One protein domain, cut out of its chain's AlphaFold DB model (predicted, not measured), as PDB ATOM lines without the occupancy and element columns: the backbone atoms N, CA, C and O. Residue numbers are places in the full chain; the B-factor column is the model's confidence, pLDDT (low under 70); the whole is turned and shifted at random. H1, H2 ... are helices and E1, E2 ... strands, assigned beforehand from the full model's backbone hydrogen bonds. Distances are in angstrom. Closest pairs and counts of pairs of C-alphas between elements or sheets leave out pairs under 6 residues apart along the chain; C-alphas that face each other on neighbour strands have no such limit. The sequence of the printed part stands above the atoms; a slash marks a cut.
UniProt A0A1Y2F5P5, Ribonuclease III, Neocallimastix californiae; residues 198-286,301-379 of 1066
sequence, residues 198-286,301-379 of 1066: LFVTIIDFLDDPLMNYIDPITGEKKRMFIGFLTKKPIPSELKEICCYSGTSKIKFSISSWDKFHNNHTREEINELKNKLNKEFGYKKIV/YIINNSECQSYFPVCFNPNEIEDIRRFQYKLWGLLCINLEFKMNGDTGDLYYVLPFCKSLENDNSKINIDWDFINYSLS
ATOM      1  N   LEU A 198      33.742 -44.699 -12.507       74.44
ATOM      2  CA  LEU A 198      33.994 -44.114 -13.826       74.44
ATOM      3  C   LEU A 198      35.443 -43.629 -13.923       74.44
ATOM      4  O   LEU A 198      35.953 -42.978 -13.017       74.44
ATOM      5  N   PHE A 199      36.103 -43.905 -15.042       78.25
ATOM      6  CA  PHE A 199      37.366 -43.262 -15.383       78.25
ATOM      7  C   PHE A 199      37.097 -41.810 -15.745       78.25
ATOM      8  O   PHE A 199      36.184 -41.529 -16.517       78.25
ATOM      9  N   VAL A 200      37.895 -40.897 -15.199       82.44
ATOM     10  CA  VAL A 200      37.760 -39.465 -15.457       82.44
ATOM     11  C   VAL A 200      38.964 -39.002 -16.255       82.44
ATOM     12  O   VAL A 200      40.112 -39.228 -15.879       82.44
ATOM     13  N   THR A 201      38.700 -38.347 -17.375       84.69
ATOM     14  CA  THR A 201      39.729 -37.801 -18.251       84.69
ATOM     15  C   THR A 201      39.514 -36.309 -18.422       84.69
ATOM     16  O   THR A 201      38.464 -35.891 -18.895       84.69
ATOM     17  N   ILE A 202      40.503 -35.507 -18.041       86.81
ATOM     18  CA  ILE A 202      40.498 -34.062 -18.235       86.81
ATOM     19  C   ILE A 202      40.931 -33.728 -19.659       86.81
ATOM     20  O   ILE A 202      41.941 -34.235 -20.148       86.81
ATOM     21  N   ILE A 203      40.176 -32.830 -20.279       87.00
ATOM     22  CA  ILE A 203      40.428 -32.229 -21.579       87.00
ATOM     23  C   ILE A 203      40.638 -30.728 -21.363       87.00
ATOM     24  O   ILE A 203      39.769 -30.059 -20.798       87.00
ATOM     25  N   ASP A 204      41.775 -30.209 -21.825       86.19
ATOM     26  CA  ASP A 204      42.120 -28.781 -21.783       86.19
ATOM     27  C   ASP A 204      42.350 -28.237 -23.199       86.19
ATOM     28  O   ASP A 204      42.842 -28.948 -24.080       86.19
ATOM     29  N   PHE A 205      41.999 -26.970 -23.417       81.50
ATOM     30  CA  PHE A 205      42.360 -26.233 -24.623       81.50
ATOM     31  C   PHE A 205      43.763 -25.663 -24.474       81.50
ATOM     32  O   PHE A 205      43.993 -24.734 -23.694       81.50
ATOM     33  N   LEU A 206      44.682 -26.178 -25.284       71.62
ATOM     34  CA  LEU A 206      46.039 -25.655 -25.350       71.62
ATOM     35  C   LEU A 206      46.008 -24.202 -25.851       71.62
ATOM     36  O   LEU A 206      45.447 -23.919 -26.910       71.62
ATOM     37  N   ASP A 207      46.601 -23.301 -25.065       63.09
ATOM     38  CA  ASP A 207      46.868 -21.896 -25.402       63.09
ATOM     39  C   ASP A 207      45.645 -20.987 -25.684       63.09
ATOM     40  O   ASP A 207      45.807 -19.935 -26.304       63.09
ATOM     41  N   ASP A 208      44.429 -21.319 -25.213       68.88
ATOM     42  CA  ASP A 208      43.279 -20.387 -25.272       68.88
ATOM     43  C   ASP A 208      43.096 -19.627 -23.930       68.88
ATOM     44  O   ASP A 208      42.633 -20.216 -22.939       68.88
ATOM     45  N   PRO A 209      43.437 -18.320 -23.853       62.72
ATOM     46  CA  PRO A 209      43.223 -17.501 -22.656       62.72
ATOM     47  C   PRO A 209      41.737 -17.264 -22.348       62.72
ATOM     48  O   PRO A 209      41.403 -16.891 -21.227       62.72
ATOM     49  N   LEU A 210      40.831 -17.526 -23.298       66.94
ATOM     50  CA  LEU A 210      39.383 -17.335 -23.130       66.94
ATOM     51  C   LEU A 210      38.721 -18.441 -22.288       66.94
ATOM     52  O   LEU A 210      37.517 -18.380 -22.052       66.94
ATOM     53  N   MET A 211      39.491 -19.436 -21.836       76.06
ATOM     54  CA  MET A 211      39.048 -20.424 -20.840       76.06
ATOM     55  C   MET A 211      39.194 -19.924 -19.397       76.06
ATOM     56  O   MET A 211      38.721 -20.585 -18.472       76.06
ATOM     57  N   ASN A 212      39.842 -18.773 -19.194       82.00
ATOM     58  CA  ASN A 212      39.908 -18.101 -17.902       82.00
ATOM     59  C   ASN A 212      38.672 -17.201 -17.749       82.00
ATOM     60  O   ASN A 212      38.380 -16.396 -18.633       82.00
ATOM     61  N   TYR A 213      37.954 -17.325 -16.637       75.38
ATOM     62  CA  TYR A 213      36.723 -16.590 -16.356       75.38
ATOM     63  C   TYR A 213      36.659 -16.166 -14.888       75.38
ATOM     64  O   TYR A 213      37.387 -16.685 -14.044       75.38
ATOM     65  N   ILE A 214      35.787 -15.207 -14.592       72.25
ATOM     66  CA  ILE A 214      35.384 -14.891 -13.221       72.25
ATOM     67  C   ILE A 214      34.105 -15.674 -12.968       72.25
ATOM     68  O   ILE A 214      33.136 -15.527 -13.716       72.25
ATOM     69  N   ASP A 215      34.125 -16.551 -11.972       69.94
ATOM     70  CA  ASP A 215      32.969 -17.358 -11.619       69.94
ATOM     71  C   ASP A 215      31.829 -16.440 -11.149       69.94
ATOM     72  O   ASP A 215      31.994 -15.707 -10.175       69.94
ATOM     73  N   PRO A 216      30.668 -16.453 -11.820       57.50
ATOM     74  CA  PRO A 216      29.555 -15.577 -11.468       57.50
ATOM     75  C   PRO A 216      28.914 -15.903 -10.111       57.50
ATOM     76  O   PRO A 216      28.176 -15.077  -9.578       57.50
ATOM     77  N   ILE A 217      29.133 -17.108  -9.579       63.66
ATOM     78  CA  ILE A 217      28.563 -17.573  -8.311       63.66
ATOM     79  C   ILE A 217      29.510 -17.230  -7.164       63.66
ATOM     80  O   ILE A 217      29.077 -16.702  -6.143       63.66
ATOM     81  N   THR A 218      30.799 -17.537  -7.333       67.75
ATOM     82  CA  THR A 218      31.803 -17.400  -6.262       67.75
ATOM     83  C   THR A 218      32.617 -16.107  -6.342       67.75
ATOM     84  O   THR A 218      33.192 -15.692  -5.341       67.75
ATOM     85  N   GLY A 219      32.659 -15.443  -7.500       67.94
ATOM     86  CA  GLY A 219      33.455 -14.236  -7.748       67.94
ATOM     87  C   GLY A 219      34.948 -14.487  -7.994       67.94
ATOM     88  O   GLY A 219      35.672 -13.546  -8.309       67.94
ATOM     89  N   GLU A 220      35.416 -15.733  -7.884       78.06
ATOM     90  CA  GLU A 220      36.827 -16.097  -8.048       78.06
ATOM     91  C   GLU A 220      37.240 -16.175  -9.524       78.06
ATOM     92  O   GLU A 220      36.487 -16.650 -10.382       78.06
ATOM     93  N   LYS A 221      38.490 -15.811  -9.835       81.62
ATOM     94  CA  LYS A 221      39.087 -16.110 -11.146       81.62
ATOM     95  C   LYS A 221      39.419 -17.597 -11.258       81.62
ATOM     96  O   LYS A 221      40.291 -18.111 -10.555       81.62
ATOM     97  N   LYS A 222      38.781 -18.284 -12.202       85.12
ATOM     98  CA  LYS A 222      38.950 -19.719 -12.464       85.12
ATOM     99  C   LYS A 222      39.316 -19.977 -13.928       85.12
ATOM    100  O   LYS A 222      39.029 -19.178 -14.815       85.12
ATOM    101  N   ARG A 223      39.952 -21.118 -14.199       85.81
ATOM    102  CA  ARG A 223      40.134 -21.681 -15.546       85.81
ATOM    103  C   ARG A 223      39.263 -22.918 -15.702       85.81
ATOM    104  O   ARG A 223      39.292 -23.789 -14.832       85.81
ATOM    105  N   MET A 224      38.525 -23.001 -16.806       85.38
ATOM    106  CA  MET A 224      37.651 -24.132 -17.115       85.38
ATOM    107  C   MET A 224      38.416 -25.284 -17.783       85.38
ATOM    108  O   MET A 224      39.253 -25.075 -18.656       85.38
ATOM    109  N   PHE A 225      38.048 -26.504 -17.407       87.19
ATOM    110  CA  PHE A 225      38.450 -27.782 -17.981       87.19
ATOM    111  C   PHE A 225      37.203 -28.649 -18.193       87.19
ATOM    112  O   PHE A 225      36.135 -28.362 -17.647       87.19
ATOM    113  N   ILE A 226      37.323 -29.745 -18.940       87.00
ATOM    114  CA  ILE A 226      36.232 -30.717 -19.070       87.00
ATOM    115  C   ILE A 226      36.668 -32.090 -18.620       87.00
ATOM    116  O   ILE A 226      37.662 -32.619 -19.101       87.00
ATOM    117  N   GLY A 227      35.870 -32.687 -17.744       87.94
ATOM    118  CA  GLY A 227      35.966 -34.093 -17.411       87.94
ATOM    119  C   GLY A 227      35.087 -34.914 -18.334       87.94
ATOM    120  O   GLY A 227      33.870 -34.736 -18.386       87.94
ATOM    121  N   PHE A 228      35.708 -35.846 -19.036       86.62
ATOM    122  CA  PHE A 228      35.047 -36.908 -19.766       86.62
ATOM    123  C   PHE A 228      35.061 -38.169 -18.904       86.62
ATOM    124  O   PHE A 228      36.125 -38.683 -18.555       86.62
ATOM    125  N   LEU A 229      33.875 -38.626 -18.514       85.38
ATOM    126  CA  LEU A 229      33.678 -39.755 -17.618       85.38
ATOM    127  C   LEU A 229      33.237 -40.967 -18.423       85.38
ATOM    128  O   LEU A 229      32.251 -40.898 -19.156       85.38
ATOM    129  N   THR A 230      33.929 -42.082 -18.253       78.06
ATOM    130  CA  THR A 230      33.717 -43.289 -19.052       78.06
ATOM    131  C   THR A 230      33.793 -44.546 -18.203       78.06
ATOM    132  O   THR A 230      34.484 -44.605 -17.191       78.06
ATOM    133  N   LYS A 231      33.125 -45.613 -18.645       72.69
ATOM    134  CA  LYS A 231      33.387 -46.964 -18.113       72.69
ATOM    135  C   LYS A 231      34.674 -47.583 -18.655       72.69
ATOM    136  O   LYS A 231      35.200 -48.503 -18.046       72.69
ATOM    137  N   LYS A 232      35.177 -47.069 -19.781       70.44
ATOM    138  CA  LYS A 232      36.386 -47.548 -20.457       70.44
ATOM    139  C   LYS A 232      37.512 -46.528 -20.284       70.44
ATOM    140  O   LYS A 232      37.287 -45.374 -20.656       70.44
ATOM    141  N   PRO A 233      38.688 -46.896 -19.754       69.31
ATOM    142  CA  PRO A 233      39.786 -45.949 -19.624       69.31
ATOM    143  C   PRO A 233      40.218 -45.465 -21.008       69.31
ATOM    144  O   PRO A 233      40.311 -46.252 -21.953       69.31
ATOM    145  N   ILE A 234      40.490 -44.166 -21.124       73.50
ATOM    146  CA  ILE A 234      41.122 -43.633 -22.327       73.50
ATOM    147  C   ILE A 234      42.591 -44.086 -22.312       73.50
ATOM    148  O   ILE A 234      43.260 -43.958 -21.282       73.50
ATOM    149  N   PRO A 235      43.100 -44.646 -23.418       70.88
ATOM    150  CA  PRO A 235      44.469 -45.135 -23.499       70.88
ATOM    151  C   PRO A 235      45.516 -44.067 -23.162       70.88
ATOM    152  O   PRO A 235      45.480 -42.961 -23.693       70.88
ATOM    153  N   SER A 236      46.488 -44.424 -22.315       66.69
ATOM    154  CA  SER A 236      47.496 -43.485 -21.785       66.69
ATOM    155  C   SER A 236      48.456 -42.889 -22.827       66.69
ATOM    156  O   SER A 236      49.104 -41.874 -22.568       66.69
ATOM    157  N   GLU A 237      48.552 -43.505 -24.005       69.44
ATOM    158  CA  GLU A 237      49.353 -43.024 -25.136       69.44
ATOM    159  C   GLU A 237      48.766 -41.772 -25.809       69.44
ATOM    160  O   GLU A 237      49.506 -40.990 -26.409       69.44
ATOM    161  N   LEU A 238      47.463 -41.521 -25.649       73.31
ATOM    162  CA  LEU A 238      46.785 -40.353 -26.206       73.31
ATOM    163  C   LEU A 238      46.972 -39.141 -25.288       73.31
ATOM    164  O   LEU A 238      46.249 -38.963 -24.310       73.31
ATOM    165  N   LYS A 239      47.944 -38.287 -25.618       76.19
ATOM    166  CA  LYS A 239      48.194 -37.024 -24.896       76.19
ATOM    167  C   LYS A 239      47.490 -35.821 -25.509       76.19
ATOM    168  O   LYS A 239      47.217 -34.855 -24.803       76.19
ATOM    169  N   GLU A 240      47.204 -35.867 -26.807       80.62
ATOM    170  CA  GLU A 240      46.590 -34.762 -27.539       80.62
ATOM    171  C   GLU A 240      45.513 -35.266 -28.505       80.62
ATOM    172  O   GLU A 240      45.661 -36.311 -29.131       80.62
ATOM    173  N   ILE A 241      44.441 -34.490 -28.672       76.38
ATOM    174  CA  ILE A 241      43.436 -34.682 -29.724       76.38
ATOM    175  C   ILE A 241      43.346 -33.416 -30.557       76.38
ATOM    176  O   ILE A 241      43.280 -32.307 -30.040       76.38
ATOM    177  N   CYS A 242      43.264 -33.582 -31.873       71.25
ATOM    178  CA  CYS A 242      42.943 -32.487 -32.781       71.25
ATOM    179  C   CYS A 242      41.493 -32.591 -33.266       71.25
ATOM    180  O   CYS A 242      41.077 -33.643 -33.765       71.25
ATOM    181  N   CYS A 243      40.747 -31.490 -33.223       66.12
ATOM    182  CA  CYS A 243      39.461 -31.358 -33.912       66.12
ATOM    183  C   CYS A 243      39.514 -30.220 -34.932       66.12
ATOM    184  O   CYS A 243      40.206 -29.223 -34.738       66.12
ATOM    185  N   TYR A 244      38.750 -30.365 -36.010       57.91
ATOM    186  CA  TYR A 244      38.572 -29.318 -37.011       57.91
ATOM    187  C   TYR A 244      37.197 -28.678 -36.821       57.91
ATOM    188  O   TYR A 244      36.187 -29.381 -36.772       57.91
ATOM    189  N   SER A 245      37.164 -27.351 -36.709       51.78
ATOM    190  CA  SER A 245      35.934 -26.563 -36.623       51.78
ATOM    191  C   SER A 245      35.910 -25.542 -37.749       51.78
ATOM    192  O   SER A 245      36.597 -24.523 -37.703       51.78
ATOM    193  N   GLY A 246      35.166 -25.840 -38.814       54.97
ATOM    194  CA  GLY A 246      35.170 -25.010 -40.015       54.97
ATOM    195  C   GLY A 246      36.552 -24.981 -40.672       54.97
ATOM    196  O   GLY A 246      36.883 -25.898 -41.411       54.97
ATOM    197  N   THR A 247      37.330 -23.925 -40.425       44.69
ATOM    198  CA  THR A 247      38.662 -23.709 -41.020       44.69
ATOM    199  C   THR A 247      39.815 -23.736 -40.015       44.69
ATOM    200  O   THR A 247      40.963 -23.608 -40.427       44.69
ATOM    201  N   SER A 248      39.538 -23.847 -38.711       51.97
ATOM    202  CA  SER A 248      40.567 -23.865 -37.666       51.97
ATOM    203  C   SER A 248      40.795 -25.280 -37.132       51.97
ATOM    204  O   SER A 248      39.853 -26.039 -36.882       51.97
ATOM    205  N   LYS A 249      42.072 -25.629 -36.954       68.00
ATOM    206  CA  LYS A 249      42.514 -26.825 -36.236       68.00
ATOM    207  C   LYS A 249      42.694 -26.456 -34.769       68.00
ATOM    208  O   LYS A 249      43.502 -25.589 -34.456       68.00
ATOM    209  N   ILE A 250      41.945 -27.109 -33.891       71.00
ATOM    210  CA  ILE A 250      42.008 -26.902 -32.445       71.00
ATOM    211  C   ILE A 250      42.655 -28.135 -31.825       71.00
ATOM    212  O   ILE A 250      42.287 -29.265 -32.164       71.00
ATOM    213  N   LYS A 251      43.629 -27.908 -30.944       78.56
ATOM    214  CA  LYS A 251      44.307 -28.957 -30.189       78.56
ATOM    215  C   LYS A 251      43.797 -28.985 -28.756       78.56
ATOM    216  O   LYS A 251      43.636 -27.944 -28.127       78.56
ATOM    217  N   PHE A 252      43.597 -30.190 -28.257       83.81
ATOM    218  CA  PHE A 252      43.195 -30.470 -26.893       83.81
ATOM    219  C   PHE A 252      44.260 -31.336 -26.245       83.81
ATOM    220  O   PHE A 252      44.658 -32.329 -26.851       83.81
ATOM    221  N   SER A 253      44.693 -31.005 -25.033       85.44
ATOM    222  CA  SER A 253      45.503 -31.922 -24.228       85.44
ATOM    223  C   SER A 253      44.611 -32.805 -23.372       85.44
ATOM    224  O   SER A 253      43.579 -32.356 -22.869       85.44
ATOM    225  N   ILE A 254      45.031 -34.052 -23.194       84.31
ATOM    226  CA  ILE A 254      44.328 -35.060 -22.413       84.31
ATOM    227  C   ILE A 254      45.185 -35.468 -21.222       84.31
ATOM    228  O   ILE A 254      46.377 -35.746 -21.359       84.31
ATOM    229  N   SER A 255      44.560 -35.573 -20.055       80.12
ATOM    230  CA  SER A 255      45.192 -36.142 -18.866       80.12
ATOM    231  C   SER A 255      44.193 -36.943 -18.042       80.12
ATOM    232  O   SER A 255      43.049 -36.528 -17.886       80.12
ATOM    233  N   SER A 256      44.614 -38.075 -17.483       76.00
ATOM    234  CA  SER A 256      43.803 -38.828 -16.522       76.00
ATOM    235  C   SER A 256      43.633 -38.045 -15.220       76.00
ATOM    236  O   SER A 256      44.592 -37.444 -14.732       76.00
ATOM    237  N   TRP A 257      42.441 -38.104 -14.632       76.81
ATOM    238  CA  TRP A 257      42.142 -37.529 -13.324       76.81
ATOM    239  C   TRP A 257      41.798 -38.628 -12.323       76.81
ATOM    240  O   TRP A 257      40.997 -39.513 -12.620       76.81
ATOM    241  N   ASP A 258      42.400 -38.553 -11.140       68.12
ATOM    242  CA  ASP A 258      42.247 -39.532 -10.066       68.12
ATOM    243  C   ASP A 258      42.055 -38.793  -8.726       68.12
ATOM    244  O   ASP A 258      42.795 -37.852  -8.406       68.12
ATOM    245  N   LYS A 259      41.053 -39.219  -7.941       63.03
ATOM    246  CA  LYS A 259      40.725 -38.657  -6.620       63.03
ATOM    247  C   LYS A 259      41.868 -38.852  -5.615       63.03
ATOM    248  O   LYS A 259      42.053 -38.001  -4.737       63.03
ATOM    249  N   PHE A 260      42.644 -39.927  -5.733       59.12
ATOM    250  CA  PHE A 260      43.776 -40.213  -4.856       59.12
ATOM    251  C   PHE A 260      44.965 -39.278  -5.129       59.12
ATOM    252  O   PHE A 260      45.468 -38.622  -4.212       59.12
ATOM    253  N   HIS A 261      45.336 -39.106  -6.401       56.72
ATOM    254  CA  HIS A 261      46.399 -38.182  -6.823       56.72
ATOM    255  C   HIS A 261      46.087 -36.707  -6.518       56.72
ATOM    256  O   HIS A 261      46.996 -35.891  -6.367       56.72
ATOM    257  N   ASN A 262      44.807 -36.355  -6.369       57.44
ATOM    258  CA  ASN A 262      44.395 -35.013  -5.975       57.44
ATOM    259  C   ASN A 262      44.535 -34.723  -4.474       57.44
ATOM    260  O   ASN A 262      44.537 -33.557  -4.099       57.44
ATOM    261  N   ASN A 263      44.716 -35.711  -3.597       59.69
ATOM    262  CA  ASN A 263      44.869 -35.455  -2.154       59.69
ATOM    263  C   ASN A 263      46.311 -35.597  -1.650       59.69
ATOM    264  O   ASN A 263      46.630 -35.053  -0.602       59.69
ATOM    265  N   HIS A 264      47.178 -36.236  -2.433       64.75
ATOM    266  CA  HIS A 264      48.586 -36.460  -2.099       64.75
ATOM    267  C   HIS A 264      49.513 -35.797  -3.125       64.75
ATOM    268  O   HIS A 264      49.092 -35.462  -4.239       64.75
ATOM    269  N   THR A 265      50.768 -35.548  -2.758       63.16
ATOM    270  CA  THR A 265      51.779 -35.044  -3.703       63.16
ATOM    271  C   THR A 265      52.319 -36.185  -4.574       63.16
ATOM    272  O   THR A 265      52.237 -37.365  -4.228       63.16
ATOM    273  N   ARG A 266      52.888 -35.864  -5.748       64.00
ATOM    274  CA  ARG A 266      53.536 -36.885  -6.599       64.00
ATOM    275  C   ARG A 266      54.694 -37.578  -5.877       64.00
ATOM    276  O   ARG A 266      54.952 -38.745  -6.149       64.00
ATOM    277  N   GLU A 267      55.376 -36.867  -4.985       65.81
ATOM    278  CA  GLU A 267      56.493 -37.381  -4.194       65.81
ATOM    279  C   GLU A 267      56.018 -38.433  -3.188       65.81
ATOM    280  O   GLU A 267      56.534 -39.546  -3.209       65.81
ATOM    281  N   GLU A 268      54.958 -38.143  -2.426       70.44
ATOM    282  CA  GLU A 268      54.332 -39.078  -1.474       70.44
ATOM    283  C   GLU A 268      53.884 -40.386  -2.144       70.44
ATOM    284  O   GLU A 268      54.132 -41.488  -1.647       70.44
ATOM    285  N   ILE A 269      53.249 -40.282  -3.315       69.50
ATOM    286  CA  ILE A 269      52.757 -41.454  -4.050       69.50
ATOM    287  C   ILE A 269      53.917 -42.253  -4.647       69.50
ATOM    288  O   ILE A 269      53.900 -43.486  -4.620       69.50
ATOM    289  N   ASN A 270      54.940 -41.572  -5.172       71.00
ATOM    290  CA  ASN A 270      56.140 -42.233  -5.674       71.00
ATOM    291  C   ASN A 270      56.913 -42.922  -4.547       71.00
ATOM    292  O   ASN A 270      57.445 -44.006  -4.767       71.00
ATOM    293  N   GLU A 271      56.943 -42.350  -3.344       76.38
ATOM    294  CA  GLU A 271      57.566 -42.969  -2.178       76.38
ATOM    295  C   GLU A 271      56.853 -44.274  -1.797       76.38
ATOM    296  O   GLU A 271      57.506 -45.316  -1.689       76.38
ATOM    297  N   LEU A 272      55.517 -44.259  -1.690       75.94
ATOM    298  CA  LEU A 272      54.730 -45.470  -1.432       75.94
ATOM    299  C   LEU A 272      54.914 -46.507  -2.549       75.94
ATOM    300  O   LEU A 272      55.149 -47.683  -2.274       75.94
ATOM    301  N   LYS A 273      54.871 -46.078  -3.814       74.94
ATOM    302  CA  LYS A 273      55.090 -46.951  -4.974       74.94
ATOM    303  C   LYS A 273      56.481 -47.579  -4.963       74.94
ATOM    304  O   LYS A 273      56.613 -48.758  -5.280       74.94
ATOM    305  N   ASN A 274      57.518 -46.819  -4.618       74.31
ATOM    306  CA  ASN A 274      58.886 -47.322  -4.530       74.31
ATOM    307  C   ASN A 274      59.034 -48.319  -3.377       74.31
ATOM    308  O   ASN A 274      59.666 -49.355  -3.568       74.31
ATOM    309  N   LYS A 275      58.404 -48.058  -2.221       75.69
ATOM    310  CA  LYS A 275      58.351 -49.002  -1.093       75.69
ATOM    311  C   LYS A 275      57.667 -50.312  -1.496       75.69
ATOM    312  O   LYS A 275      58.276 -51.370  -1.380       75.69
ATOM    313  N   LEU A 276      56.464 -50.245  -2.069       76.50
ATOM    314  CA  LEU A 276      55.727 -51.432  -2.520       76.50
ATOM    315  C   LEU A 276      56.475 -52.208  -3.619       76.50
ATOM    316  O   LEU A 276      56.500 -53.433  -3.586       76.50
ATOM    317  N   ASN A 277      57.133 -51.525  -4.562       73.44
ATOM    318  CA  ASN A 277      57.937 -52.189  -5.595       73.44
ATOM    319  C   ASN A 277      59.224 -52.816  -5.050       73.44
ATOM    320  O   ASN A 277      59.663 -53.837  -5.574       73.44
ATOM    321  N   LYS A 278      59.841 -52.226  -4.021       73.75
ATOM    322  CA  LYS A 278      61.024 -52.800  -3.372       73.75
ATOM    323  C   LYS A 278      60.688 -54.112  -2.656       73.75
ATOM    324  O   LYS A 278      61.469 -55.052  -2.749       73.75
ATOM    325  N   GLU A 279      59.535 -54.159  -1.993       71.56
ATOM    326  CA  GLU A 279      59.067 -55.323  -1.230       71.56
ATOM    327  C   GLU A 279      58.429 -56.404  -2.117       71.56
ATOM    328  O   GLU A 279      58.751 -57.584  -2.000       71.56
ATOM    329  N   PHE A 280      57.539 -56.011  -3.033       73.75
ATOM    330  CA  PHE A 280      56.661 -56.937  -3.764       73.75
ATOM    331  C   PHE A 280      56.876 -56.953  -5.284       73.75
ATOM    332  O   PHE A 280      56.235 -57.741  -5.985       73.75
ATOM    333  N   GLY A 281      57.730 -56.072  -5.812       61.59
ATOM    334  CA  GLY A 281      57.977 -55.935  -7.246       61.59
ATOM    335  C   GLY A 281      58.862 -57.043  -7.821       61.59
ATOM    336  O   GLY A 281      59.708 -57.633  -7.148       61.59
ATOM    337  N   TYR A 282      58.710 -57.320  -9.118       57.84
ATOM    338  CA  TYR A 282      59.601 -58.238  -9.830       57.84
ATOM    339  C   TYR A 282      61.047 -57.706  -9.843       57.84
ATOM    340  O   TYR A 282      61.319 -56.660 -10.430       57.84
ATOM    341  N   LYS A 283      62.018 -58.470  -9.313       42.16
ATOM    342  CA  LYS A 283      63.461 -58.123  -9.375       42.16
ATOM    343  C   LYS A 283      64.025 -57.986 -10.806       42.16
ATOM    344  O   LYS A 283      65.120 -57.459 -10.975       42.16
ATOM    345  N   LYS A 284      63.307 -58.440 -11.840       36.66
ATOM    346  CA  LYS A 284      63.652 -58.269 -13.263       36.66
ATOM    347  C   LYS A 284      62.382 -58.208 -14.112       36.66
ATOM    348  O   LYS A 284      61.923 -59.217 -14.636       36.66
ATOM    349  N   ILE A 285      61.842 -57.012 -14.307       35.25
ATOM    350  CA  ILE A 285      61.107 -56.733 -15.543       35.25
ATOM    351  C   ILE A 285      62.190 -56.560 -16.607       35.25
ATOM    352  O   ILE A 285      63.059 -55.699 -16.454       35.25
ATOM    353  N   VAL A 286      62.185 -57.393 -17.653       30.03
ATOM    354  CA  VAL A 286      63.015 -57.166 -18.845       30.03
ATOM    355  C   VAL A 286      62.559 -55.839 -19.440       30.03
ATOM    356  O   VAL A 286      61.569 -55.739 -20.163       30.03
ATOM    357  N   TYR A 301      56.702 -65.631 -22.997       38.72
ATOM    358  CA  TYR A 301      56.343 -64.210 -23.070       38.72
ATOM    359  C   TYR A 301      54.942 -63.996 -22.513       38.72
ATOM    360  O   TYR A 301      53.957 -64.138 -23.223       38.72
ATOM    361  N   ILE A 302      54.880 -63.589 -21.244       39.16
ATOM    362  CA  ILE A 302      53.777 -62.775 -20.730       39.16
ATOM    363  C   ILE A 302      53.810 -61.460 -21.518       39.16
ATOM    364  O   ILE A 302      54.771 -60.689 -21.424       39.16
ATOM    365  N   ILE A 303      52.786 -61.208 -22.325       42.28
ATOM    366  CA  ILE A 303      52.569 -59.914 -22.962       42.28
ATOM    367  C   ILE A 303      52.309 -58.911 -21.840       42.28
ATOM    368  O   ILE A 303      51.447 -59.086 -20.982       42.28
ATOM    369  N   ASN A 304      53.128 -57.864 -21.799       43.88
ATOM    370  CA  ASN A 304      53.069 -56.855 -20.755       43.88
ATOM    371  C   ASN A 304      51.780 -56.014 -20.879       43.88
ATOM    372  O   ASN A 304      51.782 -54.975 -21.540       43.88
ATOM    373  N   ASN A 305      50.724 -56.410 -20.169       48.44
ATOM    374  CA  ASN A 305      49.450 -55.691 -20.079       48.44
ATOM    375  C   ASN A 305      49.459 -54.483 -19.122       48.44
ATOM    376  O   ASN A 305      48.394 -53.999 -18.747       48.44
ATOM    377  N   SER A 306      50.621 -53.933 -18.744       50.91
ATOM    378  CA  SER A 306      50.707 -52.789 -17.816       50.91
ATOM    379  C   SER A 306      49.926 -51.545 -18.258       50.91
ATOM    380  O   SER A 306      49.618 -50.696 -17.435       50.91
ATOM    381  N   GLU A 307      49.637 -51.385 -19.553       48.84
ATOM    382  CA  GLU A 307      48.812 -50.275 -20.063       48.84
ATOM    383  C   GLU A 307      47.310 -50.511 -19.850       48.84
ATOM    384  O   GLU A 307      46.547 -49.553 -19.752       48.84
ATOM    385  N   CYS A 308      46.909 -51.780 -19.712       48.09
ATOM    386  CA  CYS A 308      45.594 -52.213 -19.245       48.09
ATOM    387  C   CYS A 308      45.538 -52.341 -17.707       48.09
ATOM    388  O   CYS A 308      44.584 -52.866 -17.140       48.09
ATOM    389  N   GLN A 309      46.561 -51.869 -16.999       52.34
ATOM    390  CA  GLN A 309      46.501 -51.583 -15.569       52.34
ATOM    391  C   GLN A 309      46.423 -50.060 -15.435       52.34
ATOM    392  O   GLN A 309      47.399 -49.382 -15.127       52.34
ATOM    393  N   SER A 310      45.267 -49.501 -15.797       51.72
ATOM    394  CA  SER A 310      44.976 -48.082 -15.588       51.72
ATOM    395  C   SER A 310      44.788 -47.786 -14.093       51.72
ATOM    396  O   SER A 310      44.547 -48.699 -13.306       51.72
ATOM    397  N   TYR A 311      44.882 -46.512 -13.695       55.12
ATOM    398  CA  TYR A 311      44.482 -46.026 -12.362       55.12
ATOM    399  C   TYR A 311      43.087 -46.540 -11.973       55.12
ATOM    400  O   TYR A 311      42.303 -46.882 -12.855       55.12
ATOM    401  N   PHE A 312      42.749 -46.637 -10.682       58.72
ATOM    402  CA  PHE A 312      41.408 -47.102 -10.306       58.72
ATOM    403  C   PHE A 312      40.335 -46.128 -10.830       58.72
ATOM    404  O   PHE A 312      40.571 -44.919 -10.904       58.72
ATOM    405  N   PRO A 313      39.167 -46.635 -11.261       66.19
ATOM    406  CA  PRO A 313      38.073 -45.773 -11.659       66.19
ATOM    407  C   PRO A 313      37.546 -45.021 -10.435       66.19
ATOM    408  O   PRO A 313      37.350 -45.596  -9.364       66.19
ATOM    409  N   VAL A 314      37.228 -43.747 -10.626       70.69
ATOM    410  CA  VAL A 314      36.707 -42.885  -9.573       70.69
ATOM    411  C   VAL A 314      35.340 -43.386  -9.122       70.69
ATOM    412  O   VAL A 314      34.412 -43.495  -9.925       70.69
ATOM    413  N   CYS A 315      35.196 -43.643  -7.822       69.50
ATOM    414  CA  CYS A 315      33.907 -43.976  -7.226       69.50
ATOM    415  C   CYS A 315      33.104 -42.704  -6.922       69.50
ATOM    416  O   CYS A 315      33.574 -41.819  -6.198       69.50
ATOM    417  N   PHE A 316      31.894 -42.613  -7.468       72.88
ATOM    418  CA  PHE A 316      30.929 -41.556  -7.164       72.88
ATOM    419  C   PHE A 316      29.841 -42.080  -6.223       72.88
ATOM    420  O   PHE A 316      29.413 -43.235  -6.311       72.88
ATOM    421  N   ASN A 317      29.369 -41.243  -5.305       72.06
ATOM    422  CA  ASN A 317      28.248 -41.627  -4.455       72.06
ATOM    423  C   ASN A 317      26.920 -41.616  -5.261       72.06
ATOM    424  O   ASN A 317      26.859 -41.045  -6.353       72.06
ATOM    425  N   PRO A 318      25.848 -42.278  -4.780       69.25
ATOM    426  CA  PRO A 318      24.587 -42.350  -5.522       69.25
ATOM    427  C   PRO A 318      23.962 -40.986  -5.852       69.25
ATOM    428  O   PRO A 318      23.377 -40.849  -6.923       69.25
ATOM    429  N   ASN A 319      24.121 -39.990  -4.975       75.44
ATOM    430  CA  ASN A 319      23.584 -38.643  -5.181       75.44
ATOM    431  C   ASN A 319      24.367 -37.906  -6.280       75.44
ATOM    432  O   ASN A 319      23.765 -37.400  -7.218       75.44
ATOM    433  N   GLU A 320      25.703 -37.959  -6.235       81.62
ATOM    434  CA  GLU A 320      26.592 -37.405  -7.266       81.62
ATOM    435  C   GLU A 320      26.260 -37.973  -8.653       81.62
ATOM    436  O   GLU A 320      26.160 -37.229  -9.624       81.62
ATOM    437  N   ILE A 321      26.060 -39.293  -8.766       79.81
ATOM    438  CA  ILE A 321      25.688 -39.929 -10.042       79.81
ATOM    439  C   ILE A 321      24.334 -39.427 -10.553       79.81
ATOM    440  O   ILE A 321      24.159 -39.271 -11.766       79.81
ATOM    441  N   GLU A 322      23.374 -39.192  -9.663       82.38
ATOM    442  CA  GLU A 322      22.061 -38.690 -10.051       82.38
ATOM    443  C   GLU A 322      22.133 -37.237 -10.538       82.38
ATOM    444  O   GLU A 322      21.583 -36.915 -11.595       82.38
ATOM    445  N   ASP A 323      22.907 -36.389  -9.862       84.06
ATOM    446  CA  ASP A 323      23.157 -35.013 -10.299       84.06
ATOM    447  C   ASP A 323      23.875 -34.976 -11.656       84.06
ATOM    448  O   ASP A 323      23.451 -34.262 -12.570       84.06
ATOM    449  N   ILE A 324      24.881 -35.833 -11.854       87.25
ATOM    450  CA  ILE A 324      25.578 -36.001 -13.138       87.25
ATOM    451  C   ILE A 324      24.595 -36.381 -14.255       87.25
ATOM    452  O   ILE A 324      24.639 -35.810 -15.350       87.25
ATOM    453  N   ARG A 325      23.672 -37.320 -14.006       84.12
ATOM    454  CA  ARG A 325      22.661 -37.728 -14.998       84.12
ATOM    455  C   ARG A 325      21.710 -36.593 -15.345       84.12
ATOM    456  O   ARG A 325      21.455 -36.360 -16.530       84.12
ATOM    457  N   ARG A 326      21.192 -35.888 -14.340       83.44
ATOM    458  CA  ARG A 326      20.283 -34.752 -14.544       83.44
ATOM    459  C   ARG A 326      20.977 -33.635 -15.325       83.44
ATOM    460  O   ARG A 326      20.376 -33.072 -16.243       83.44
ATOM    461  N   PHE A 327      22.248 -33.369 -15.022       85.50
ATOM    462  CA  PHE A 327      23.043 -32.350 -15.704       85.50
ATOM    463  C   PHE A 327      23.242 -32.723 -17.172       85.50
ATOM    464  O   PHE A 327      22.949 -31.935 -18.071       85.50
ATOM    465  N   GLN A 328      23.640 -33.972 -17.421       85.12
ATOM    466  CA  GLN A 328      23.843 -34.495 -18.764       85.12
ATOM    467  C   GLN A 328      22.564 -34.434 -19.617       85.12
ATOM    468  O   GLN A 328      22.635 -34.112 -20.803       85.12
ATOM    469  N   TYR A 329      21.392 -34.714 -19.027       79.44
ATOM    470  CA  TYR A 329      20.100 -34.590 -19.714       79.44
ATOM    471  C   TYR A 329      19.830 -33.148 -20.159       79.44
ATOM    472  O   TYR A 329      19.526 -32.923 -21.334       79.44
ATOM    473  N   LYS A 330      20.015 -32.164 -19.265       77.31
ATOM    474  CA  LYS A 330      19.879 -30.741 -19.620       77.31
ATOM    475  C   LYS A 330      20.876 -30.342 -20.714       77.31
ATOM    476  O   LYS A 330      20.472 -29.716 -21.691       77.31
ATOM    477  N   LEU A 331      22.142 -30.753 -20.601       80.25
ATOM    478  CA  LEU A 331      23.192 -30.445 -21.578       80.25
ATOM    479  C   LEU A 331      22.860 -30.972 -22.983       80.25
ATOM    480  O   LEU A 331      22.989 -30.242 -23.968       80.25
ATOM    481  N   TRP A 332      22.391 -32.219 -23.094       78.38
ATOM    482  CA  TRP A 332      21.970 -32.770 -24.385       78.38
ATOM    483  C   TRP A 332      20.724 -32.077 -24.938       78.38
ATOM    484  O   TRP A 332      20.659 -31.851 -26.146       78.38
ATOM    485  N   GLY A 333      19.791 -31.666 -24.076       71.56
ATOM    486  CA  GLY A 333      18.650 -30.835 -24.468       71.56
ATOM    487  C   GLY A 333      19.064 -29.502 -25.108       71.56
ATOM    488  O   GLY A 333      18.446 -29.079 -26.083       71.56
ATOM    489  N   LEU A 334      20.149 -28.875 -24.631       71.62
ATOM    490  CA  LEU A 334      20.711 -27.654 -25.235       71.62
ATOM    491  C   LEU A 334      21.336 -27.911 -26.615       71.62
ATOM    492  O   LEU A 334      21.235 -27.080 -27.517       71.62
ATOM    493  N   LEU A 335      21.996 -29.057 -26.789       69.75
ATOM    494  CA  LEU A 335      22.696 -29.408 -28.027       69.75
ATOM    495  C   LEU A 335      21.751 -29.899 -29.129       69.75
ATOM    496  O   LEU A 335      21.940 -29.579 -30.305       69.75
ATOM    497  N   CYS A 336      20.727 -30.662 -28.757       66.19
ATOM    498  CA  CYS A 336      19.890 -31.426 -29.672       66.19
ATOM    499  C   CYS A 336      18.417 -30.977 -29.632       66.19
ATOM    500  O   CYS A 336      17.512 -31.800 -29.584       66.19
ATOM    501  N   ILE A 337      18.178 -29.663 -29.719       59.34
ATOM    502  CA  ILE A 337      16.864 -28.991 -29.570       59.34
ATOM    503  C   ILE A 337      15.741 -29.541 -30.485       59.34
ATOM    504  O   ILE A 337      14.563 -29.350 -30.199       59.34
ATOM    505  N   ASN A 338      16.080 -30.229 -31.580       52.25
ATOM    506  CA  ASN A 338      15.111 -30.788 -32.532       52.25
ATOM    507  C   ASN A 338      14.758 -32.265 -32.283       52.25
ATOM    508  O   ASN A 338      14.104 -32.871 -33.129       52.25
ATOM    509  N   LEU A 339      15.246 -32.866 -31.201       56.84
ATOM    510  CA  LEU A 339      15.128 -34.299 -30.963       56.84
ATOM    511  C   LEU A 339      14.554 -34.549 -29.571       56.84
ATOM    512  O   LEU A 339      15.034 -34.000 -28.581       56.84
ATOM    513  N   GLU A 340      13.530 -35.393 -29.508       56.53
ATOM    514  CA  GLU A 340      12.997 -35.868 -28.238       56.53
ATOM    515  C   GLU A 340      13.777 -37.103 -27.788       56.53
ATOM    516  O   GLU A 340      13.870 -38.114 -28.497       56.53
ATOM    517  N   PHE A 341      14.344 -37.021 -26.585       64.88
ATOM    518  CA  PHE A 341      15.130 -38.095 -25.990       64.88
ATOM    519  C   PHE A 341      14.590 -38.484 -24.622       64.88
ATOM    520  O   PHE A 341      14.164 -37.636 -23.833       64.88
ATOM    521  N   LYS A 342      14.715 -39.771 -24.301       60.25
ATOM    522  CA  LYS A 342      14.616 -40.276 -22.929       60.25
ATOM    523  C   LYS A 342      15.966 -40.834 -22.510       60.25
ATOM    524  O   LYS A 342      16.603 -41.569 -23.272       60.25
ATOM    525  N   MET A 343      16.376 -40.501 -21.283       57.97
ATOM    526  CA  MET A 343      17.498 -41.176 -20.638       57.97
ATOM    527  C   MET A 343      17.198 -42.663 -20.610       57.97
ATOM    528  O   MET A 343      16.143 -43.093 -20.146       57.97
ATOM    529  N   ASN A 344      18.125 -43.442 -21.142       58.50
ATOM    530  CA  ASN A 344      17.964 -44.872 -21.213       58.50
ATOM    531  C   ASN A 344      18.806 -45.496 -20.101       58.50
ATOM    532  O   ASN A 344      20.031 -45.482 -20.169       58.50
ATOM    533  N   GLY A 345      18.152 -46.068 -19.088       50.78
ATOM    534  CA  GLY A 345      18.840 -46.777 -18.002       50.78
ATOM    535  C   GLY A 345      19.622 -48.013 -18.469       50.78
ATOM    536  O   GLY A 345      20.436 -48.537 -17.717       50.78
ATOM    537  N   ASP A 346      19.394 -48.449 -19.715       46.50
ATOM    538  CA  ASP A 346      19.866 -49.721 -20.258       46.50
ATOM    539  C   ASP A 346      20.993 -49.638 -21.292       46.50
ATOM    540  O   ASP A 346      21.439 -50.689 -21.758       46.50
ATOM    541  N   THR A 347      21.456 -48.452 -21.699       48.41
ATOM    542  CA  THR A 347      22.606 -48.377 -22.619       48.41
ATOM    543  C   THR A 347      23.893 -48.737 -21.878       48.41
ATOM    544  O   THR A 347      24.288 -48.018 -20.966       48.41
ATOM    545  N   GLY A 348      24.576 -49.810 -22.297       48.12
ATOM    546  CA  GLY A 348      25.862 -50.251 -21.722       48.12
ATOM    547  C   GLY A 348      27.024 -49.254 -21.878       48.12
ATOM    548  O   GLY A 348      28.076 -49.414 -21.271       48.12
ATOM    549  N   ASP A 349      26.815 -48.201 -22.659       55.12
ATOM    550  CA  ASP A 349      27.748 -47.115 -22.924       55.12
ATOM    551  C   ASP A 349      27.456 -45.936 -21.977       55.12
ATOM    552  O   ASP A 349      26.724 -45.035 -22.367       55.12
ATOM    553  N   LEU A 350      27.987 -45.946 -20.746       65.75
ATOM    554  CA  LEU A 350      27.878 -44.825 -19.792       65.75
ATOM    555  C   LEU A 350      28.995 -43.796 -20.039       65.75
ATOM    556  O   LEU A 350      30.126 -43.987 -19.582       65.75
ATOM    557  N   TYR A 351      28.669 -42.713 -20.751       77.88
ATOM    558  CA  TYR A 351      29.575 -41.582 -20.999       77.88
ATOM    559  C   TYR A 351      28.981 -40.281 -20.459       77.88
ATOM    560  O   TYR A 351      27.873 -39.911 -20.849       77.88
ATOM    561  N   TYR A 352      29.706 -39.566 -19.601       84.44
ATOM    562  CA  TYR A 352      29.281 -38.261 -19.082       84.44
ATOM    563  C   TYR A 352      30.322 -37.181 -19.371       84.44
ATOM    564  O   TYR A 352      31.514 -37.455 -19.471       84.44
ATOM    565  N   VAL A 353      29.859 -35.945 -19.511       87.62
ATOM    566  CA  VAL A 353      30.671 -34.754 -19.751       87.62
ATOM    567  C   VAL A 353      30.361 -33.758 -18.646       87.62
ATOM    568  O   VAL A 353      29.213 -33.342 -18.496       87.62
ATOM    569  N   LEU A 354      31.378 -33.379 -17.877       88.88
ATOM    570  CA  LEU A 354      31.242 -32.503 -16.715       88.88
ATOM    571  C   LEU A 354      32.208 -31.319 -16.785       88.88
ATOM    572  O   LEU A 354      33.327 -31.477 -17.285       88.88
ATOM    573  N   PRO A 355      31.818 -30.147 -16.257       88.12
ATOM    574  CA  PRO A 355      32.756 -29.059 -16.035       88.12
ATOM    575  C   PRO A 355      33.728 -29.373 -14.911       88.12
ATOM    576  O   PRO A 355      33.352 -29.876 -13.851       88.12
ATOM    577  N   PHE A 356      34.979 -29.016 -15.148       89.50
ATOM    578  CA  PHE A 356      36.026 -28.969 -14.147       89.50
ATOM    579  C   PHE A 356      36.594 -27.550 -14.103       89.50
ATOM    580  O   PHE A 356      36.577 -26.834 -15.103       89.50
ATOM    581  N   CYS A 357      37.123 -27.136 -12.960       87.12
ATOM    582  CA  CYS A 357      37.733 -25.826 -12.792       87.12
ATOM    583  C   CYS A 357      39.024 -25.903 -11.970       87.12
ATOM    584  O   CYS A 357      39.218 -26.819 -11.163       87.12
ATOM    585  N   LYS A 358      39.903 -24.915 -12.164       87.75
ATOM    586  CA  LYS A 358      41.074 -24.633 -11.319       87.75
ATOM    587  C   LYS A 358      41.056 -23.153 -10.934       87.75
ATOM    588  O   LYS A 358      40.819 -22.322 -11.809       87.75
ATOM    589  N   SER A 359      41.318 -22.819  -9.672       84.75
ATOM    590  CA  SER A 359      41.446 -21.418  -9.251       84.75
ATOM    591  C   SER A 359      42.756 -20.825  -9.786       84.75
ATOM    592  O   SER A 359      43.806 -21.469  -9.757       84.75
ATOM    593  N   LEU A 360      42.688 -19.606 -10.315       83.94
ATOM    594  CA  LEU A 360      43.850 -18.840 -10.775       83.94
ATOM    595  C   LEU A 360      44.422 -17.939  -9.675       83.94
ATOM    596  O   LEU A 360      45.494 -17.375  -9.852       83.94
ATOM    597  N   GLU A 361      43.711 -17.794  -8.560       80.06
ATOM    598  CA  GLU A 361      44.141 -16.989  -7.410       80.06
ATOM    599  C   GLU A 361      45.011 -17.803  -6.445       80.06
ATOM    600  O   GLU A 361      45.859 -17.247  -5.755       80.06
ATOM    601  N   ASN A 362      44.851 -19.132  -6.451       77.88
ATOM    602  CA  ASN A 362      45.626 -20.072  -5.649       77.88
ATOM    603  C   ASN A 362      46.415 -21.036  -6.547       77.88
ATOM    604  O   ASN A 362      45.844 -21.987  -7.090       77.88
ATOM    605  N   ASP A 363      47.737 -20.865  -6.639       62.94
ATOM    606  CA  ASP A 363      48.615 -21.715  -7.466       62.94
ATOM    607  C   ASP A 363      48.582 -23.202  -7.067       62.94
ATOM    608  O   ASP A 363      48.661 -24.087  -7.926       62.94
ATOM    609  N   ASN A 364      48.377 -23.475  -5.774       64.19
ATOM    610  CA  ASN A 364      48.231 -24.824  -5.215       64.19
ATOM    611  C   ASN A 364      46.843 -25.446  -5.449       64.19
ATOM    612  O   ASN A 364      46.617 -26.599  -5.071       64.19
ATOM    613  N   SER A 365      45.898 -24.708  -6.040       71.69
ATOM    614  CA  SER A 365      44.568 -25.245  -6.321       71.69
ATOM    615  C   SER A 365      44.647 -26.362  -7.366       71.69
ATOM    616  O   SER A 365      45.370 -26.281  -8.361       71.69
ATOM    617  N   LYS A 366      43.915 -27.451  -7.128       77.62
ATOM    618  CA  LYS A 366      43.888 -28.623  -8.013       77.62
ATOM    619  C   LYS A 366      42.656 -28.581  -8.911       77.62
ATOM    620  O   LYS A 366      41.652 -27.965  -8.569       77.62
ATOM    621  N   ILE A 367      42.742 -29.248 -10.062       83.75
ATOM    622  CA  ILE A 367      41.620 -29.356 -11.002       83.75
ATOM    623  C   ILE A 367      40.554 -30.258 -10.367       83.75
ATOM    624  O   ILE A 367      40.854 -31.406 -10.033       83.75
ATOM    625  N   ASN A 368      39.336 -29.747 -10.198       85.38
ATOM    626  CA  ASN A 368      38.212 -30.443  -9.562       85.38
ATOM    627  C   ASN A 368      36.903 -30.204 -10.327       85.38
ATOM    628  O   ASN A 368      36.835 -29.306 -11.159       85.38
ATOM    629  N   ILE A 369      35.881 -31.019 -10.046       87.12
ATOM    630  CA  ILE A 369      34.531 -30.867 -10.612       87.12
ATOM    631  C   ILE A 369      33.933 -29.540 -10.135       87.12
ATOM    632  O   ILE A 369      33.963 -29.251  -8.939       87.12
ATOM    633  N   ASP A 370      33.357 -28.770 -11.058       86.25
ATOM    634  CA  ASP A 370      32.651 -27.523 -10.746       86.25
ATOM    635  C   ASP A 370      31.218 -27.831 -10.275       86.25
ATOM    636  O   ASP A 370      30.237 -27.729 -11.023       86.25
ATOM    637  N   TRP A 371      31.105 -28.304  -9.031       85.00
ATOM    638  CA  TRP A 371      29.817 -28.624  -8.415       85.00
ATOM    639  C   TRP A 371      28.929 -27.391  -8.247       85.00
ATOM    640  O   TRP A 371      27.711 -27.525  -8.341       85.00
ATOM    641  N   ASP A 372      29.511 -26.205  -8.061       79.94
ATOM    642  CA  ASP A 372      28.766 -24.951  -7.926       79.94
ATOM    643  C   ASP A 372      27.989 -24.654  -9.213       79.94
ATOM    644  O   ASP A 372      26.771 -24.454  -9.178       79.94
ATOM    645  N   PHE A 373      28.654 -24.743 -10.369       78.62
ATOM    646  CA  PHE A 373      27.998 -24.584 -11.664       78.62
ATOM    647  C   PHE A 373      26.979 -25.696 -11.948       78.62
ATOM    648  O   PHE A 373      25.881 -25.418 -12.445       78.62
ATOM    649  N   ILE A 374      27.306 -26.959 -11.640       83.25
ATOM    650  CA  ILE A 374      26.380 -28.086 -11.837       83.25
ATOM    651  C   ILE A 374      25.109 -27.862 -11.016       83.25
ATOM    652  O   ILE A 374      24.016 -27.856 -11.584       83.25
ATOM    653  N   ASN A 375      25.238 -27.599  -9.717       82.31
ATOM    654  CA  ASN A 375      24.111 -27.383  -8.814       82.31
ATOM    655  C   ASN A 375      23.286 -26.159  -9.223       82.31
ATOM    656  O   ASN A 375      22.054 -26.232  -9.269       82.31
ATOM    657  N   TYR A 376      23.948 -25.069  -9.622       74.00
ATOM    658  CA  TYR A 376      23.287 -23.887 -10.172       74.00
ATOM    659  C   TYR A 376      22.453 -24.229 -11.412       74.00
ATOM    660  O   TYR A 376      21.256 -23.942 -11.455       74.00
ATOM    661  N   SER A 377      23.046 -24.918 -12.391       72.94
ATOM    662  CA  SER A 377      22.363 -25.307 -13.631       72.94
ATOM    663  C   SER A 377      21.229 -26.319 -13.411       72.94
ATOM    664  O   SER A 377      20.264 -26.365 -14.182       72.94
ATOM    665  N   LEU A 378      21.322 -27.142 -12.363       74.44
ATOM    666  CA  LEU A 378      20.328 -28.148 -12.002       74.44
ATOM    667  C   LEU A 378      19.133 -27.566 -11.259       74.44
ATOM    668  O   LEU A 378      18.018 -28.046 -11.489       74.44
ATOM    669  N   SER A 379      19.343 -26.529 -10.448       67.75
ATOM    670  CA  SER A 379      18.279 -25.865  -9.701       67.75
ATOM    671  C   SER A 379      17.122 -25.434 -10.622       67.75
ATOM    672  O   SER A 379      17.328 -24.946 -11.741       67.75
TER     673      SER A 379
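AT A GLANCE: This is residues 198 to 286 and 301 to 379 of the 1066 residues of the protein "Ribonuclease III" of Neocallimastix californiae (UniProt A0A1Y2F5P5). A strongly twisted sheet of six strands makes the core, with helices H2 and H3 packed beside its edge strand E7, while helix H1 is held away from the sheet as an arm on the side opposite to H2. The tip of the hairpin E4 and E5, residues 244 to 249, sticks out from the sheet, and residues 274 to 280 of H1 and residues 334 to 340, from the last residues of H2 to the first residue of E6, stick out as well. The printed part has 168 residues, with three named helices and seven named strands in the order E1, E2, E3, E4, E5, H1, H2, E6, E7, H3; the class is mixed, helices and strands. The sheet is branched at E3, and its neighbour pairs are antiparallel. The whole is only just loose, close to compact, with a radius of gyration of the C-alphas of 18.9 A and spans of 59 by 42 by 41 A.

HOW THE PARTS SIT: E1, residues 198 to 205, has E3, residues 221 to 230, on one side and E5, residues 248 to 257, on the other side. E1 and E3 are antiparallel at 137 degrees, with N 201 and O 228 2.9 A apart, within hydrogen-bond range. E1 and E5 are antiparallel at 142 degrees, with N 202 and O 255 at 2.7 A. E2, residues 212 to 214, forms a hairpin with E3, with N 213 and O 222 at 2.8 A. E2 is beside residues 221 to 223 of E3, on the same side as E1, which is beside residues 225 to 230. On the other side of E3 is E7, residues 351 to 359, antiparallel at 156 degrees, with N 227 and O 354 at 2.9 A. E4, residues 240 to 245, forms a hairpin with E5 across a tight link, with N 243 and O 250 at 2.9 A. H1, residues 266 to 280, touches no helix and is not on the sheet. H2, residues 318 to 335, is on the sheet but only grazes it, with residues 321 to 331; the closest C-alphas of H2 and E7 are those of Gln 328 and Tyr 352, 6.6 A apart. E6, residues 340 to 343, pairs with no named strand. Residues 368 to 369 pair antiparallel with residues 356 to 357 of E7. H3, residues 371 to 378, is on the sheet and only grazes it, with residues 371 to 374. H2, with residues 323 to 327 alone, touches H3 at a steep tilt of 59 degrees, the same way; their closest C-alphas, of Phe 327 and Leu 378, are 6.2 A apart. In H1, H2 and H3 every O i to N i+4 pair is within hydrogen-bond range.

IN THESE COORDINATES: E1 begins at C-alpha 198, (33.994, -44.114, -13.826), and is 22.5 A long. E3 is 28.8 A from first to last C-alpha, E5 28.0 A and E7 26.2 A; E4 is 16.2 A. H1 is 20.5 A long and ends at C-alpha 280, (56.661, -56.937, -3.764). H2 is 26.0 A long and H3 10.2 A, ending at C-alpha 378, (20.328, -28.148, -12.002).

THE WHOLE: The two C-alphas farthest apart are those of Lys 283 and Asn 338, 60.2 A. Residues 287 to 300 are not printed, and C-alphas 286 and 301 are 10.6 A apart across this cut, which falls in the link from H1 to H2. Residues 301 to 317 have no named element. The link from E7 to H3 is long, with 11 residues. The mean pLDDT of the printed part is 70.5; 70 residues are under 70, among them residues 258 to 267, 301 to 313 and 335 to 350.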